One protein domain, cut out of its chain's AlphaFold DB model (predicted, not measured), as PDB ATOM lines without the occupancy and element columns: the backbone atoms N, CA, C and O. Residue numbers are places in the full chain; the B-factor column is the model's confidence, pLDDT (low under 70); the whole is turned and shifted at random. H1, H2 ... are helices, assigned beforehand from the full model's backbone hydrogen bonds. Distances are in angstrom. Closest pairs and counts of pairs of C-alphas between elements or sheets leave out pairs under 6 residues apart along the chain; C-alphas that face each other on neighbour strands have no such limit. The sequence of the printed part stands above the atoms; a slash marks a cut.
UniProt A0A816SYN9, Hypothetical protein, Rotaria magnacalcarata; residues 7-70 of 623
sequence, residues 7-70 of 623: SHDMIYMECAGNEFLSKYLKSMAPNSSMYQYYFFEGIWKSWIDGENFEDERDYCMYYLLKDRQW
ATOM      1  N   SER A   7     -12.718  -8.828 -15.694       55.28
ATOM      2  CA  SER A   7     -13.965  -9.046 -16.435       55.28
ATOM      3  C   SER A   7     -14.149  -8.102 -17.623       55.28
ATOM      4  O   SER A   7     -14.546  -8.560 -18.685       55.28
ATOM      5  N   HIS A   8     -13.848  -6.806 -17.495       44.88
ATOM      6  CA  HIS A   8     -14.169  -5.840 -18.557       44.88
ATOM      7  C   HIS A   8     -13.125  -5.834 -19.674       44.88
ATOM      8  O   HIS A   8     -13.497  -5.740 -20.837       44.88
ATOM      9  N   ASP A   9     -11.844  -6.011 -19.341       43.72
ATOM     10  CA  ASP A   9     -10.769  -6.070 -20.337       43.72
ATOM     11  C   ASP A   9     -10.811  -7.377 -21.141       43.72
ATOM     12  O   ASP A   9     -10.544  -7.357 -22.336       43.72
ATOM     13  N   MET A  10     -11.205  -8.508 -20.535       50.62
ATOM     14  CA  MET A  10     -11.417  -9.759 -21.278       50.62
ATOM     15  C   MET A  10     -12.628  -9.666 -22.202       50.62
ATOM     16  O   MET A  10     -12.503 -10.022 -23.366       50.62
ATOM     17  N   ILE A  11     -13.756  -9.123 -21.723       55.97
ATOM     18  CA  ILE A  11     -14.931  -8.866 -22.569       55.97
ATOM     19  C   ILE A  11     -14.562  -7.900 -23.699       55.97
ATOM     20  O   ILE A  11     -14.915  -8.140 -24.844       55.97
ATOM     21  N   TYR A  12     -13.803  -6.837 -23.418       51.66
ATOM     22  CA  TYR A  12     -13.350  -5.894 -24.440       51.66
ATOM     23  C   TYR A  12     -12.414  -6.550 -25.462       51.66
ATOM     24  O   TYR A  12     -12.578  -6.326 -26.655       51.66
ATOM     25  N   MET A  13     -11.463  -7.380 -25.023       54.03
ATOM     26  CA  MET A  13     -10.551  -8.106 -25.915       54.03
ATOM     27  C   MET A  13     -11.277  -9.171 -26.742       54.03
ATOM     28  O   MET A  13     -10.941  -9.354 -27.908       54.03
ATOM     29  N   GLU A  14     -12.285  -9.835 -26.177       62.75
ATOM     30  CA  GLU A  14     -13.140 -10.784 -26.890       62.75
ATOM     31  C   GLU A  14     -14.043 -10.053 -27.893       62.75
ATOM     32  O   GLU A  14     -14.093 -10.439 -29.052       62.75
ATOM     33  N   CYS A  15     -14.666  -8.932 -27.517       62.06
ATOM     34  CA  CYS A  15     -15.471  -8.113 -28.426       62.06
ATOM     35  C   CYS A  15     -14.635  -7.490 -29.555       62.06
ATOM     36  O   CYS A  15     -15.019  -7.578 -30.719       62.06
ATOM     37  N   ALA A  16     -13.485  -6.888 -29.239       68.69
ATOM     38  CA  ALA A  16     -12.574  -6.322 -30.234       68.69
ATOM     39  C   ALA A  16     -11.973  -7.419 -31.128       68.69
ATOM     40  O   ALA A  16     -11.833  -7.229 -32.336       68.69
ATOM     41  N   GLY A  17     -11.665  -8.580 -30.541       77.31
ATOM     42  CA  GLY A  17     -11.235  -9.777 -31.254       77.31
ATOM     43  C   GLY A  17     -12.304 -10.284 -32.214       77.31
ATOM     44  O   GLY A  17     -11.997 -10.507 -33.379       77.31
ATOM     45  N   ASN A  18     -13.558 -10.381 -31.771       82.00
ATOM     46  CA  ASN A  18     -14.687 -10.832 -32.581       82.00
ATOM     47  C   ASN A  18     -15.013  -9.847 -33.710       82.00
ATOM     48  O   ASN A  18     -15.270 -10.279 -34.828       82.00
ATOM     49  N   GLU A  19     -14.956  -8.531 -33.473       80.12
ATOM     50  CA  GLU A  19     -15.178  -7.537 -34.533       80.12
ATOM     51  C   GLU A  19     -14.068  -7.592 -35.595       80.12
ATOM     52  O   GLU A  19     -14.343  -7.569 -36.800       80.12
ATOM     53  N   PHE A  20     -12.806  -7.699 -35.160       82.94
ATOM     54  CA  PHE A  20     -11.674  -7.892 -36.063       82.94
ATOM     55  C   PHE A  20     -11.799  -9.206 -36.838       82.94
ATOM     56  O   PHE A  20     -11.657  -9.202 -38.058       82.94
ATOM     57  N   LEU A  21     -12.091 -10.311 -36.148       79.50
ATOM     58  CA  LEU A  21     -12.216 -11.640 -36.737       79.50
ATOM     59  C   LEU A  21     -13.387 -11.696 -37.719       79.50
ATOM     60  O   LEU A  21     -13.220 -12.206 -38.817       79.50
ATOM     61  N   SER A  22     -14.528 -11.092 -37.390       83.44
ATOM     62  CA  SER A  22     -15.686 -10.965 -38.284       83.44
ATOM     63  C   SER A  22     -15.321 -10.215 -39.568       83.44
ATOM     64  O   SER A  22     -15.546 -10.721 -40.668       83.44
ATOM     65  N   LYS A  23     -14.664  -9.048 -39.459       83.69
ATOM     66  CA  LYS A  23     -14.171  -8.289 -40.626       83.69
ATOM     67  C   LYS A  23     -13.141  -9.076 -41.437       83.69
ATOM     68  O   LYS A  23     -13.202  -9.074 -42.664       83.69
ATOM     69  N   TYR A  24     -12.203  -9.731 -40.758       80.88
ATOM     70  CA  TYR A  24     -11.159 -10.539 -41.376       80.88
ATOM     71  C   TYR A  24     -11.760 -11.705 -42.156       80.88
ATOM     72  O   TYR A  24     -11.475 -11.841 -43.345       80.88
ATOM     73  N   LEU A  25     -12.640 -12.486 -41.526       83.19
ATOM     74  CA  LEU A  25     -13.290 -13.625 -42.157       83.19
ATOM     75  C   LEU A  25     -14.133 -13.167 -43.355       83.19
ATOM     76  O   LEU A  25     -13.882 -13.622 -44.462       83.19
ATOM     77  N   LYS A  26     -14.996 -12.151 -43.205       82.06
ATOM     78  CA  LYS A  26     -15.789 -11.602 -44.326       82.06
ATOM     79  C   LYS A  26     -14.943 -11.081 -45.500       82.06
ATOM     80  O   LYS A  26     -15.445 -10.970 -46.615       82.06
ATOM     81  N   SER A  27     -13.678 -10.724 -45.264       81.88
ATOM     82  CA  SER A  27     -12.753 -10.250 -46.304       81.88
ATOM     83  C   SER A  27     -11.934 -11.357 -46.979       81.88
ATOM     84  O   SER A  27     -11.299 -11.102 -48.004       81.88
ATOM     85  N   MET A  28     -11.910 -12.567 -46.412       74.56
ATOM     86  CA  MET A  28     -11.128 -13.691 -46.922       74.56
ATOM     87  C   MET A  28     -11.933 -14.571 -47.877       74.56
ATOM     88  O   MET A  28     -13.151 -14.679 -47.790       74.56
ATOM     89  N   ALA A  29     -11.230 -15.235 -48.797       69.25
ATOM     90  CA  ALA A  29     -11.833 -16.263 -49.634       69.25
ATOM     91  C   ALA A  29     -11.990 -17.574 -48.831       69.25
ATOM     92  O   ALA A  29     -11.023 -17.992 -48.180       69.25
ATOM     93  N   PRO A  30     -13.153 -18.246 -48.904       69.94
ATOM     94  CA  PRO A  30     -13.428 -19.483 -48.178       69.94
ATOM     95  C   PRO A  30     -12.624 -20.656 -48.749       69.94
ATOM     96  O   PRO A  30     -13.104 -21.404 -49.595       69.94
ATOM     97  N   ASN A  31     -11.376 -20.817 -48.307       73.31
ATOM     98  CA  ASN A  31     -10.462 -21.806 -48.888       73.31
ATOM     99  C   ASN A  31     -10.025 -22.914 -47.914       73.31
ATOM    100  O   ASN A  31      -9.316 -23.827 -48.336       73.31
ATOM    101  N   SER A  32     -10.414 -22.862 -46.636       87.06
ATOM    102  CA  SER A  32     -10.044 -23.877 -45.638       87.06
ATOM    103  C   SER A  32     -11.205 -24.257 -44.721       87.06
ATOM    104  O   SER A  32     -12.091 -23.448 -44.449       87.06
ATOM    105  N   SER A  33     -11.174 -25.485 -44.205       87.69
ATOM    106  CA  SER A  33     -12.093 -25.972 -43.168       87.69
ATOM    107  C   SER A  33     -12.054 -25.124 -41.900       87.69
ATOM    108  O   SER A  33     -13.095 -24.805 -41.343       87.69
ATOM    109  N   MET A  34     -10.863 -24.691 -41.482       87.31
ATOM    110  CA  MET A  34     -10.678 -23.853 -40.301       87.31
ATOM    111  C   MET A  34     -11.357 -22.490 -40.464       87.31
ATOM    112  O   MET A  34     -11.987 -22.009 -39.527       87.31
ATOM    113  N   TYR A  35     -11.268 -21.882 -41.656       89.75
ATOM    114  CA  TYR A  35     -12.008 -20.658 -41.968       89.75
ATOM    115  C   TYR A  35     -13.514 -20.884 -41.795       89.75
ATOM    116  O   TYR A  35     -14.163 -20.135 -41.066       89.75
ATOM    117  N   GLN A  36     -14.043 -21.941 -42.417       92.19
ATOM    118  CA  GLN A  36     -15.479 -22.222 -42.396       92.19
ATOM    119  C   GLN A  36     -15.986 -22.552 -40.999       92.19
ATOM    120  O   GLN A  36     -17.055 -22.100 -40.604       92.19
ATOM    121  N   TYR A  37     -15.181 -23.271 -40.219       91.75
ATOM    122  CA  TYR A  37     -15.477 -23.557 -38.827       91.75
ATOM    123  C   TYR A  37     -15.655 -22.279 -38.004       91.75
ATOM    124  O   TYR A  37     -16.682 -22.121 -37.351       91.75
ATOM    125  N   TYR A  38     -14.688 -21.356 -38.043       89.44
ATOM    126  CA  TYR A  38     -14.776 -20.124 -37.252       89.44
ATOM    127  C   TYR A  38     -15.849 -19.164 -37.767       89.44
ATOM    128  O   TYR A  38     -16.426 -18.426 -36.971       89.44
ATOM    129  N   PHE A  39     -16.138 -19.175 -39.071       90.81
ATOM    130  CA  PHE A  39     -17.245 -18.405 -39.633       90.81
ATOM    131  C   PHE A  39     -18.591 -18.929 -39.121       90.81
ATOM    132  O   PHE A  39     -19.366 -18.174 -38.532       90.81
ATOM    133  N   PHE A  40     -18.813 -20.243 -39.217       92.50
ATOM    134  CA  PHE A  40     -19.980 -20.911 -38.647       92.50
ATOM    135  C   PHE A  40     -20.093 -20.701 -37.132       92.50
ATOM    136  O   PHE A  40     -21.155 -20.336 -36.631       92.50
ATOM    137  N   GLU A  41     -18.998 -20.875 -36.385       89.69
ATOM    138  CA  GLU A  41     -18.967 -20.634 -34.942       89.69
ATOM    139  C   GLU A  41     -19.338 -19.181 -34.613       89.69
ATOM    140  O   GLU A  41     -19.994 -18.926 -33.599       89.69
ATOM    141  N   GLY A  42     -18.954 -18.232 -35.468       89.38
ATOM    142  CA  GLY A  42     -19.302 -16.830 -35.301       89.38
ATOM    143  C   GLY A  42     -20.768 -16.512 -35.485       89.38
ATOM    144  O   GLY A  42     -21.319 -15.737 -34.700       89.38
ATOM    145  N   ILE A  43     -21.412 -17.170 -36.441       90.31
ATOM    146  CA  ILE A  43     -22.861 -17.086 -36.627       90.31
ATOM    147  C   ILE A  43     -23.567 -17.764 -35.451       90.31
ATOM    148  O   ILE A  43     -24.437 -17.164 -34.822       90.31
ATOM    149  N   TRP A  44     -23.129 -18.972 -35.078       86.88
ATOM    150  CA  TRP A  44     -23.659 -19.731 -33.940       86.88
ATOM    151  C   TRP A  44     -23.626 -18.929 -32.633       86.88
ATOM    152  O   TRP A  44     -24.576 -18.940 -31.857       86.88
ATOM    153  N   LYS A  45     -22.510 -18.245 -32.362       85.62
ATOM    154  CA  LYS A  45     -22.320 -17.417 -31.160       85.62
ATOM    155  C   LYS A  45     -22.831 -15.980 -31.326       85.62
ATOM    156  O   LYS A  45     -22.611 -15.170 -30.427       85.62
ATOM    157  N   SER A  46     -23.465 -15.662 -32.454       87.88
ATOM    158  CA  SER A  46     -24.047 -14.348 -32.757       87.88
ATOM    159  C   SER A  46     -23.054 -13.178 -32.677       87.88
ATOM    160  O   SER A  46     -23.410 -12.082 -32.253       87.88
ATOM    161  N   TRP A  47     -21.790 -13.398 -33.057       87.06
ATOM    162  CA  TRP A  47     -20.823 -12.312 -33.293       87.06
ATOM    163  C   TRP A  47     -20.534 -12.081 -34.787       87.06
ATOM    164  O   TRP A  47     -19.800 -11.156 -35.151       87.06
ATOM    165  N   ILE A  48     -21.160 -12.878 -35.658       87.81
ATOM    166  CA  ILE A  48     -21.313 -12.633 -37.092       87.81
ATOM    167  C   ILE A  48     -22.811 -12.574 -37.405       87.81
ATOM    168  O   ILE A  48     -23.503 -13.581 -37.312       87.81
ATOM    169  N   ASP A  49     -23.289 -11.395 -37.806       88.88
ATOM    170  CA  ASP A  49     -24.686 -11.169 -38.189       88.88
ATOM    171  C   ASP A  49     -24.873 -11.126 -39.712       88.88
ATOM    172  O   ASP A  49     -23.944 -10.786 -40.463       88.88
ATOM    173  N   GLY A  50     -26.121 -11.364 -40.135       84.69
ATOM    174  CA  GLY A  50     -26.612 -11.156 -41.503       84.69
ATOM    175  C   GLY A  50     -26.557 -12.381 -42.414       84.69
ATOM    176  O   GLY A  50     -27.056 -12.299 -43.532       84.69
ATOM    177  N   GLU A  51     -26.000 -13.490 -41.933       88.31
ATOM    178  CA  GLU A  51     -25.858 -14.740 -42.684       88.31
ATOM    179  C   GLU A  51     -26.922 -15.769 -42.272       88.31
ATOM    180  O   GLU A  51     -27.446 -15.733 -41.154       88.31
ATOM    181  N   ASN A  52     -27.243 -16.697 -43.176       92.25
ATOM    182  CA  ASN A  52     -28.163 -17.794 -42.896       92.25
ATOM    183  C   ASN A  52     -27.436 -18.913 -42.138       92.25
ATOM    184  O   ASN A  52     -26.462 -19.484 -42.623       92.25
ATOM    185  N   PHE A  53     -27.944 -19.236 -40.951       91.50
ATOM    186  CA  PHE A  53     -27.395 -20.272 -40.087       91.50
ATOM    187  C   PHE A  53     -27.291 -21.651 -40.761       91.50
ATOM    188  O   PHE A  53     -26.265 -22.318 -40.632       91.50
ATOM    189  N   GLU A  54     -28.341 -22.078 -41.467       92.50
ATOM    190  CA  GLU A  54     -28.406 -23.408 -42.084       92.50
ATOM    191  C   GLU A  54     -27.438 -23.521 -43.266       92.50
ATOM    192  O   GLU A  54     -26.697 -24.500 -43.351       92.50
ATOM    193  N   ASP A  55     -27.376 -22.490 -44.114       93.75
ATOM    194  CA  ASP A  55     -26.477 -22.458 -45.276       93.75
ATOM    195  C   ASP A  55     -25.005 -22.538 -44.827       93.75
ATOM    196  O   ASP A  55     -24.206 -23.297 -45.374       93.75
ATOM    197  N   GLU A  56     -24.643 -21.800 -43.776       93.62
ATOM    198  CA  GLU A  56     -23.274 -21.778 -43.249       93.62
ATOM    199  C   GLU A  56     -22.929 -23.033 -42.440       93.62
ATOM    200  O   GLU A  56     -21.768 -23.459 -42.424       93.62
ATOM    201  N   ARG A  57     -23.925 -23.693 -41.823       94.69
ATOM    202  CA  ARG A  57     -23.732 -25.042 -41.274       94.69
ATOM    203  C   ARG A  57     -23.377 -26.018 -42.392       94.69
ATOM    204  O   ARG A  57     -22.403 -26.752 -42.237       94.69
ATOM    205  N   ASP A  58     -24.123 -26.014 -43.494       95.19
ATOM    206  CA  ASP A  58     -23.899 -26.922 -44.624       95.19
ATOM    207  C   ASP A  58     -22.515 -26.703 -45.261       95.19
ATOM    208  O   ASP A  58     -21.738 -27.651 -45.421       95.19
ATOM    209  N   TYR A  59     -22.114 -25.445 -45.494       94.38
ATOM    210  CA  TYR A  59     -20.754 -25.134 -45.953       94.38
ATOM    211  C   TYR A  59     -19.686 -25.630 -44.977       94.38
ATOM    212  O   TYR A  59     -18.723 -26.286 -45.387       94.38
ATOM    213  N   CYS A  60     -19.843 -25.355 -43.682       95.06
ATOM    214  CA  CYS A  60     -18.916 -25.826 -42.658       95.06
ATOM    215  C   CYS A  60     -18.797 -27.356 -42.665       95.06
ATOM    216  O   CYS A  60     -17.684 -27.891 -42.696       95.06
ATOM    217  N   MET A  61     -19.927 -28.062 -42.735       96.56
ATOM    218  CA  MET A  61     -19.976 -29.519 -42.818       96.56
ATOM    219  C   MET A  61     -19.234 -30.046 -44.051       96.56
ATOM    220  O   MET A  61     -18.374 -30.917 -43.914       96.56
ATOM    221  N   TYR A  62     -19.489 -29.479 -45.233       96.00
ATOM    222  CA  TYR A  62     -18.827 -29.866 -46.480       96.00
ATOM    223  C   TYR A  62     -17.297 -29.747 -46.400       96.00
ATOM    224  O   TYR A  62     -16.578 -30.688 -46.749       96.00
ATOM    225  N   TYR A  63     -16.770 -28.616 -45.916       94.44
ATOM    226  CA  TYR A  63     -15.319 -28.416 -45.837       94.44
ATOM    227  C   TYR A  63     -14.659 -29.285 -44.756       94.44
ATOM    228  O   TYR A  63     -13.552 -29.778 -44.975       94.44
ATOM    229  N   LEU A  64     -15.325 -29.511 -43.618       94.56
ATOM    230  CA  LEU A  64     -14.825 -30.408 -42.571       94.56
ATOM    231  C   LEU A  64     -14.778 -31.871 -43.045       94.56
ATOM    232  O   LEU A  64     -13.804 -32.571 -42.767       94.56
ATOM    233  N   LEU A  65     -15.788 -32.333 -43.792       95.38
ATOM    234  CA  LEU A  65     -15.792 -33.674 -44.392       95.38
ATOM    235  C   LEU A  65     -14.700 -33.820 -45.455       95.38
ATOM    236  O   LEU A  65     -13.953 -34.802 -45.447       95.38
ATOM    237  N   LYS A  66     -14.541 -32.813 -46.323       94.50
ATOM    238  CA  LYS A  66     -13.512 -32.799 -47.371       94.50
ATOM    239  C   LYS A  66     -12.100 -32.988 -46.807       94.50
ATOM    240  O   LYS A  66     -11.313 -33.736 -47.387       94.50
ATOM    241  N   ASP A  67     -11.790 -32.370 -45.669       91.62
ATOM    242  CA  ASP A  67     -10.499 -32.524 -44.986       91.62
ATOM    243  C   ASP A  67     -10.228 -33.961 -44.513       91.62
ATOM    244  O   ASP A  67      -9.073 -34.389 -44.453       91.62
ATOM    245  N   ARG A  68     -11.283 -34.735 -44.234       91.81
ATOM    246  CA  ARG A  68     -11.203 -36.164 -43.882       91.81
ATOM    247  C   ARG A  68     -11.344 -37.096 -45.084       91.81
ATOM    248  O   ARG A  68     -11.386 -38.306 -44.894       91.81
ATOM    249  N   GLN A  69     -11.375 -36.556 -46.306       94.56
ATOM    250  CA  GLN A  69     -11.657 -37.305 -47.539       94.56
ATOM    251  C   GLN A  69     -13.028 -37.995 -47.508       94.56
ATOM    252  O   GLN A  69     -13.193 -39.084 -48.050       94.56
ATOM    253  N   TRP A  70     -13.992 -37.363 -46.842       95.44
ATOM    254  CA  TRP A  70     -15.374 -37.811 -46.738       95.44
ATOM    255  C   TRP A  70     -16.294 -36.907 -47.551       95.44
ATOM    256  O   TRP A  70     -15.963 -35.770 -47.899       95.44
TER     257      TRP A  70
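Overview. This is residues 7 to 70 of the 623 residues of the protein "Hypothetical protein" of Rotaria magnacalcarata (UniProt A0A816SYN9). A helical hairpin of H2 and H3, lying side by side, makes the body, and the long helix H1 reaches out from it as an arm that packs on H2 with its residues 22 to 25 alone. H2 sits in the middle between H1 and H3, and residues 7 to 14 of H1 stick out free of everything else. The printed part has 64 residues with three named helices, in the order H1, H2, H3, and no named strand, and its class is all helix. It is only just loose, close to compact, with a radius of gyration of the C-alphas of 12.9 A. Its outline is elongated, with spans of 43 by 22 by 20 A.

Along the chain. H1 takes residues 7 to 27 and is the longest helix, 29.9 A from first to last C-alpha; it begins at C-alpha 7, at (-13.965, -9.046, -16.435). A tight link of 5 residues follows. H2 takes residues 33 to 44, 16.1 A long, and begins at C-alpha 33, at (-12.093, -25.972, -43.168). A short link of 8 residues leads to H3, residues 53 to 67, 21.4 A long, which ends at C-alpha 67, at (-10.499, -32.524, -44.986).

Arrangement. H1 and H2 touch, with 4 pairs of C-alphas within 8 A, and H1 does so with residues 22 to 25 alone. Their closest C-alphas are those of Leu 25 and Phe 39, 6.7 A apart. The two run opposite ways at a steep tilt of 58 degrees. H2 and H3 touch with 17 pairs of C-alphas within 8 A, and their closest C-alphas are those of Ser 33 and Tyr 63, 4.8 A apart. They form a helical hairpin, running opposite ways at a shallow tilt of 22 degrees, with their centres 9.0 A apart. H1 and H3 are apart. In the backbones of H1, H2 and H3, every O i to N i+4 pair is within hydrogen-bond range.

Size, cuts and confidence. The C-alphas of His 8 and Gln 69 are the two farthest apart, at 42.9 A. Residues 7 to 14, which belong to H1, stand free; without them the body has 56 residues, spans 35 by 19 by 15 A and has a radius of gyration of 11.1 A. The printed part has no cut, and neither link is long. The mean pLDDT of the printed part is 82.8. It is under 70 at 12 residues, namely 7 to 16 and 29 to 30. The mean pLDDT is 69 in H1, 90 in H2 and 94 in H3.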